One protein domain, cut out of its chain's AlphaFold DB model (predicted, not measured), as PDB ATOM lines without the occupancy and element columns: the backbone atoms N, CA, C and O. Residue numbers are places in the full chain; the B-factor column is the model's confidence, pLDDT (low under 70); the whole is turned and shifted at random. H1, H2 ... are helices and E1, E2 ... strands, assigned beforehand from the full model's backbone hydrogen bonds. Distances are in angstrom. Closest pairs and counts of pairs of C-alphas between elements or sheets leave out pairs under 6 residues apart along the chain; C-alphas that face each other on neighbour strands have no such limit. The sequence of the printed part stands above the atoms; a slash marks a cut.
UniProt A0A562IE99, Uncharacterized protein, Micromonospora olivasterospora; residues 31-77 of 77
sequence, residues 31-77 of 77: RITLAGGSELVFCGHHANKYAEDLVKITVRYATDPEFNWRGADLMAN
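What this domain is: This is residues 31 to 77 of the 77 residues of an uncharacterized protein of Micromonospora olivasterospora (UniProt A0A562IE99). A small sheet of three strands, E2, E1 and E3, has one face covered by the short helix H2, which runs along the strands. Two more short helices, H1 and H3, pack together near the first residues of H2, around Asn 48, Ala 51, Arg 70 and Gly 71, and only graze the sheet. The printed part has 47 residues, with three named helices and three named strands in the order E1 E2 H1 H2 E3 H3; the class is mixed, helices and strands, and the sheet, in the order E2 E1 E3, is antiparallel throughout. The whole is compact, with a radius of gyration of the C-alphas of 9.7 A, and rounded, spanning 27 by 22 by 17 A.

Where its parts are: Find C-alpha 31 at (202.581, 234.956, 110.975); from there strand E1 runs over residues 31 to 34. Strand E2 follows at residues 39 to 42, then helix H1 at 44 to 49, 8.4 A long. Helix H2, residues 51 to 57, begins with C-alpha 51 at (198.997, 223.485, 109.173) and is 10.3 A long. Strand E3, residues 58 to 63, measures 12.7 A. Helix H3, residues 70 to 76, is 10.6 A long and ends with C-alpha 76 at (204.114, 221.130, 120.900).

How they stand to each other: Look first at E1, the inner strand. E1 and E2 form a hairpin, antiparallel at 143 degrees, with N 32 and O 40 2.8 A apart, within hydrogen-bond range. On its other side E1 is antiparallel to E3 at 168 degrees, with N 31 and O 62 2.8 A apart. E2, H1 H2 and E3 make a split strand-helix-strand unit, two strands running the same way with E1 between them, and its crossover is right-handed. H2 is on the sheet at a height of 9.1 A, only just over E1 and E3 with 3 C-alphas on each, and runs along the strands, at 0 degrees to E1 on the local plane. H2 and H3 touch at Ala 51 and Gly 71, their closest C-alphas, 4.8 A apart, at a steep tilt of 47 degrees. H1 touches H3, the closest C-alphas being those of Asn 48 and Arg 70, 5.7 A apart. H1 and H2 are close but not clearly touching, about perpendicular at 85 degrees. In H1 every O i to N i+4 pair is within hydrogen-bond range; in H3 2 of 3 are, and in H2 1 of 3, beside 3 of 4 O i to N i+3 pairs.

The domain as a whole: The C-alphas farthest apart are those of Gly 36 and Glu 66, 27.7 A. The printed part has no cut and no long link; the link from E3 to H3, 6 residues, is short. Mean pLDDT of the printed part is 91.4, and residue 77, the chain's last, is under 70.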
ATOM      1  N   ARG A  31     201.280 234.674 111.566       94.75
ATOM      2  CA  ARG A  31     202.581 234.956 110.975       94.75
ATOM      3  C   ARG A  31     203.540 233.840 111.370       94.75
ATOM      4  O   ARG A  31     203.620 233.498 112.546       94.75
ATOM      5  N   ILE A  32     204.262 233.277 110.410       94.00
ATOM      6  CA  ILE A  32     205.340 232.318 110.668       94.00
ATOM      7  C   ILE A  32     206.675 232.916 110.252       94.00
ATOM      8  O   ILE A  32     206.753 233.634 109.261       94.00
ATOM      9  N   THR A  33     207.729 232.583 110.982       93.75
ATOM     10  CA  THR A  33     209.118 232.893 110.657       93.75
ATOM     11  C   THR A  33     209.810 231.607 110.229       93.75
ATOM     12  O   THR A  33     209.767 230.605 110.947       93.75
ATOM     13  N   LEU A  34     210.459 231.632 109.069       93.12
ATOM     14  CA  LEU A  34     211.225 230.518 108.524       93.12
ATOM     15  C   LEU A  34     212.669 230.559 109.044       93.12
ATOM     16  O   LEU A  34     213.154 231.591 109.507       93.12
ATOM     17  N   ALA A  35     213.404 229.453 108.894       87.31
ATOM     18  CA  ALA A  35     214.808 229.357 109.310       87.31
ATOM     19  C   ALA A  35     215.734 230.408 108.664       87.31
ATOM     20  O   ALA A  35     216.747 230.774 109.250       87.31
ATOM     21  N   GLY A  36     215.371 230.923 107.485       86.88
ATOM     22  CA  GLY A  36     216.095 232.002 106.803       86.88
ATOM     23  C   GLY A  36     215.783 233.413 107.315       86.88
ATOM     24  O   GLY A  36     216.284 234.375 106.744       86.88
ATOM     25  N   GLY A  37     214.934 233.555 108.337       86.62
ATOM     26  CA  GLY A  37     214.495 234.848 108.871       86.62
ATOM     27  C   GLY A  37     213.400 235.537 108.050       86.62
ATOM     28  O   GLY A  37     212.955 236.615 108.431       86.62
ATOM     29  N   SER A  38     212.945 234.932 106.951       90.94
ATOM     30  CA  SER A  38     211.766 235.405 106.227       90.94
ATOM     31  C   SER A  38     210.491 235.116 107.014       90.94
ATOM     32  O   SER A  38     210.399 234.122 107.736       90.94
ATOM     33  N   GLU A  39     209.497 235.982 106.850       93.06
ATOM     34  CA  GLU A  39     208.190 235.846 107.482       93.06
ATOM     35  C   GLU A  39     207.111 235.654 106.413       93.06
ATOM     36  O   GLU A  39     207.180 236.258 105.343       93.06
ATOM     37  N   LEU A  40     206.129 234.799 106.696       94.12
ATOM     38  CA  LEU A  40     204.949 234.589 105.856       94.12
ATOM     39  C   LEU A  40     203.688 234.765 106.692       94.12
ATOM     40  O   LEU A  40     203.609 234.278 107.823       94.12
ATOM     41  N   VAL A  41     202.684 235.410 106.112       94.88
ATOM     42  CA  VAL A  41     201.407 235.697 106.754       94.88
ATOM     43  C   VAL A  41     200.297 234.869 106.114       94.88
ATOM     44  O   VAL A  41     200.115 234.805 104.896       94.88
ATOM     45  N   PHE A  42     199.469 234.262 106.960       95.56
ATOM     46  CA  PHE A  42     198.335 233.445 106.557       95.56
ATOM     47  C   PHE A  42     197.043 233.912 107.223       95.56
ATOM     48  O   PHE A  42     197.007 234.274 108.399       95.56
ATOM     49  N   CYS A  43     195.943 233.871 106.470       95.62
ATOM     50  CA  CYS A  43     194.606 234.005 107.040       95.62
ATOM     51  C   CYS A  43     194.261 232.744 107.840       95.62
ATOM     52  O   CYS A  43     194.829 231.677 107.596       95.62
ATOM     53  N   GLY A  44     193.283 232.830 108.745       93.81
ATOM     54  CA  GLY A  44     192.923 231.696 109.607       93.81
ATOM     55  C   GLY A  44     192.538 230.424 108.836       93.81
ATOM     56  O   GLY A  44     192.857 229.315 109.259       93.81
ATOM     57  N   HIS A  45     191.937 230.581 107.651       96.00
ATOM     58  CA  HIS A  45     191.648 229.467 106.746       96.00
ATOM     59  C   HIS A  45     192.937 228.798 106.244       96.00
ATOM     60  O   HIS A  45     193.107 227.598 106.435       96.00
ATOM     61  N   HIS A  46     193.857 229.534 105.619       96.44
ATOM     62  CA  HIS A  46     195.071 228.933 105.061       96.44
ATOM     63  C   HIS A  46     196.048 228.448 106.128       96.44
ATOM     64  O   HIS A  46     196.661 227.401 105.939       96.44
ATOM     65  N   ALA A  47     196.129 229.148 107.259       95.56
ATOM     66  CA  ALA A  47     196.906 228.727 108.416       95.56
ATOM     67  C   ALA A  47     196.514 227.313 108.875       95.56
ATOM     68  O   ALA A  47     197.376 226.456 109.054       95.56
ATOM     69  N   ASN A  48     195.212 227.041 109.008       95.00
ATOM     70  CA  ASN A  48     194.718 225.727 109.429       95.00
ATOM     71  C   ASN A  48     194.686 224.700 108.293       95.00
ATOM     72  O   ASN A  48     194.992 223.533 108.524       95.00
ATOM     73  N   LYS A  49     194.357 225.120 107.065       96.00
ATOM     74  CA  LYS A  49     194.335 224.245 105.884       96.00
ATOM     75  C   LYS A  49     195.710 223.649 105.584       96.00
ATOM     76  O   LYS A  49     195.786 222.489 105.203       96.00
ATOM     77  N   TYR A  50     196.770 224.440 105.735       95.69
ATOM     78  CA  TYR A  50     198.147 224.029 105.453       95.69
ATOM     79  C   TYR A  50     198.958 223.753 106.724       95.69
ATOM     80  O   TYR A  50     200.179 223.684 106.650       95.69
ATOM     81  N   ALA A  51     198.311 223.598 107.886       94.75
ATOM     82  CA  ALA A  51     198.997 223.485 109.173       94.75
ATOM     83  C   ALA A  51     200.113 222.428 109.159       94.75
ATOM     84  O   ALA A  51     201.230 222.740 109.544       94.75
ATOM     85  N   GLU A  52     199.846 221.230 108.634       94.69
ATOM     86  CA  GLU A  52     200.812 220.121 108.586       94.69
ATOM     87  C   GLU A  52     202.074 220.427 107.768       94.69
ATOM     88  O   GLU A  52     203.145 219.905 108.065       94.69
ATOM     89  N   ASP A  53     201.976 221.273 106.744       94.56
ATOM     90  CA  ASP A  53     203.132 221.687 105.946       94.56
ATOM     91  C   ASP A  53     203.822 222.910 106.543       94.56
ATOM     92  O   ASP A  53     205.050 222.976 106.563       94.56
ATOM     93  N   LEU A  54     203.046 223.853 107.084       94.25
ATOM     94  CA  LEU A  54     203.580 225.046 107.734       94.25
ATOM     95  C   LEU A  54     204.442 224.679 108.947       94.25
ATOM     96  O   LEU A  54     205.528 225.235 109.090       94.25
ATOM     97  N   VAL A  55     204.036 223.712 109.777       94.69
ATOM     98  CA  VAL A  55     204.824 223.304 110.958       94.69
ATOM     99  C   VAL A  55     206.213 222.769 110.610       94.69
ATOM    100  O   VAL A  55     207.144 222.958 111.381       94.69
ATOM    101  N   LYS A  56     206.397 222.174 109.424       94.06
ATOM    102  CA  LYS A  56     207.696 221.630 108.984       94.06
ATOM    103  C   LYS A  56     208.726 222.721 108.679       94.06
ATOM    104  O   LYS A  56     209.924 222.455 108.702       94.06
ATOM    105  N   ILE A  57     208.262 223.923 108.336       93.69
ATOM    106  CA  ILE A  57     209.104 225.053 107.909       93.69
ATOM    107  C   ILE A  57     209.105 226.214 108.911       93.69
ATOM    108  O   ILE A  57     209.891 227.151 108.766       93.69
ATOM    109  N   THR A  58     208.216 226.168 109.903       94.44
ATOM    110  CA  THR A  58     208.042 227.212 110.913       94.44
ATOM    111  C   THR A  58     209.088 227.057 112.008       94.44
ATOM    112  O   THR A  58     209.190 226.011 112.636       94.44
ATOM    113  N   VAL A  59     209.848 228.120 112.265       94.06
ATOM    114  CA  VAL A  59     210.807 228.199 113.381       94.06
ATOM    115  C   VAL A  59     210.238 229.016 114.538       94.06
ATOM    116  O   VAL A  59     210.462 228.696 115.702       94.06
ATOM    117  N   ARG A  60     209.488 230.076 114.228       91.75
ATOM    118  CA  ARG A  60     208.714 230.865 115.197       91.75
ATOM    119  C   ARG A  60     207.370 231.212 114.589       91.75
ATOM    120  O   ARG A  60     207.260 231.303 113.371       91.75
ATOM    121  N   TYR A  61     206.359 231.420 115.418       92.56
ATOM    122  CA  TYR A  61     205.049 231.849 114.950       92.56
ATOM    123  C   TYR A  61     204.421 232.855 115.905       92.56
ATOM    124  O   TYR A  61     204.680 232.825 117.105       92.56
ATOM    125  N   ALA A  62     203.583 233.722 115.348       91.75
ATOM    126  CA  ALA A  62     202.744 234.676 116.050       91.75
ATOM    127  C   ALA A  62     201.305 234.511 115.562       91.75
ATOM    128  O   ALA A  62     201.053 234.527 114.356       91.75
ATOM    129  N   THR A  63     200.350 234.371 116.473       91.88
ATOM    130  CA  THR A  63     198.925 234.343 116.132       91.88
ATOM    131  C   THR A  63     198.227 235.565 116.682       91.88
ATOM    132  O   THR A  63     198.590 236.092 117.729       91.88
ATOM    133  N   ASP A  64     197.190 235.995 115.975       88.44
ATOM    134  CA  ASP A  64     196.175 236.879 116.533       88.44
ATOM    135  C   ASP A  64     195.606 236.243 117.822       88.44
ATOM    136  O   ASP A  64     195.400 235.026 117.847       88.44
ATOM    137  N   PRO A  65     195.376 237.013 118.900       84.38
ATOM    138  CA  PRO A  65     195.011 236.455 120.206       84.38
ATOM    139  C   PRO A  65     193.671 235.706 120.199       84.38
ATOM    140  O   PRO A  65     193.448 234.840 121.039       84.38
ATOM    141  N   GLU A  66     192.787 236.011 119.246       86.75
ATOM    142  CA  GLU A  66     191.496 235.336 119.083       86.75
ATOM    143  C   GLU A  66     191.575 234.126 118.134       86.75
ATOM    144  O   GLU A  66     190.585 233.422 117.925       86.75
ATOM    145  N   PHE A  67     192.741 233.866 117.534       89.94
ATOM    146  CA  PHE A  67     192.938 232.796 116.566       89.94
ATOM    147  C   PHE A  67     193.775 231.652 117.139       89.94
ATOM    148  O   PHE A  67     194.957 231.808 117.435       89.94
ATOM    149  N   ASN A  68     193.179 230.459 117.194       91.25
ATOM    150  CA  ASN A  68     193.909 229.236 117.506       91.25
ATOM    151  C   ASN A  68     194.381 228.543 116.218       91.25
ATOM    152  O   ASN A  68     193.567 228.072 115.414       91.25
ATOM    153  N   TRP A  69     195.696 228.463 116.030       93.75
ATOM    154  CA  TRP A  69     196.292 227.748 114.907       93.75
ATOM    155  C   TRP A  69     196.500 226.270 115.247       93.75
ATOM    156  O   TRP A  69     197.236 225.935 116.169       93.75
ATOM    157  N   ARG A  70     195.928 225.367 114.443       94.12
ATOM    158  CA  ARG A  70     196.055 223.910 114.623       94.12
ATOM    159  C   ARG A  70     197.508 223.418 114.605       94.12
ATOM    160  O   ARG A  70     197.808 222.414 115.235       94.12
ATOM    161  N   GLY A  71     198.407 224.104 113.899       91.38
ATOM    162  CA  GLY A  71     199.822 223.726 113.863       91.38
ATOM    163  C   GLY A  71     200.568 223.967 115.178       91.38
ATOM    164  O   GLY A  71     201.606 223.354 115.389       91.38
ATOM    165  N   ALA A  72     200.033 224.790 116.085       89.81
ATOM    166  CA  ALA A  72     200.629 224.988 117.404       89.81
ATOM    167  C   ALA A  72     200.636 223.687 118.229       89.81
ATOM    168  O   ALA A  72     201.641 223.374 118.855       89.81
ATOM    169  N   ASP A  73     199.552 222.909 118.162       89.25
ATOM    170  CA  ASP A  73     199.441 221.588 118.799       89.25
ATOM    171  C   ASP A  73     200.447 220.590 118.203       89.25
ATOM    172  O   ASP A  73     201.182 219.926 118.926       89.25
ATOM    173  N   LEU A  74     200.573 220.581 116.871       88.19
ATOM    174  CA  LEU A  74     201.508 219.712 116.150       88.19
ATOM    175  C   LEU A  74     202.987 220.037 116.410       88.19
ATOM    176  O   LEU A  74     203.824 219.159 116.248       88.19
ATOM    177  N   MET A  75     203.325 221.280 116.767       83.12
ATOM    178  CA  MET A  75     204.696 221.667 117.134       83.12
ATOM    179  C   MET A  75     204.994 221.502 118.626       83.12
ATOM    180  O   MET A  75     206.156 221.577 119.020       83.12
ATOM    181  N   ALA A  76     203.965 221.333 119.461       79.81
ATOM    182  CA  ALA A  76     204.114 221.130 120.900       79.81
ATOM    183  C   ALA A  76     204.379 219.662 121.282       79.81
ATOM    184  O   ALA A  76     204.727 219.395 122.433       79.81
ATOM    185  N   ASN A  77     204.209 218.733 120.338       59.50
ATOM    186  CA  ASN A  77     204.395 217.292 120.510       59.50
ATOM    187  C   ASN A  77     205.643 216.794 119.777       59.50
ATOM    188  O   ASN A  77     206.472 216.118 120.422       59.50
TER     189      ASN A  77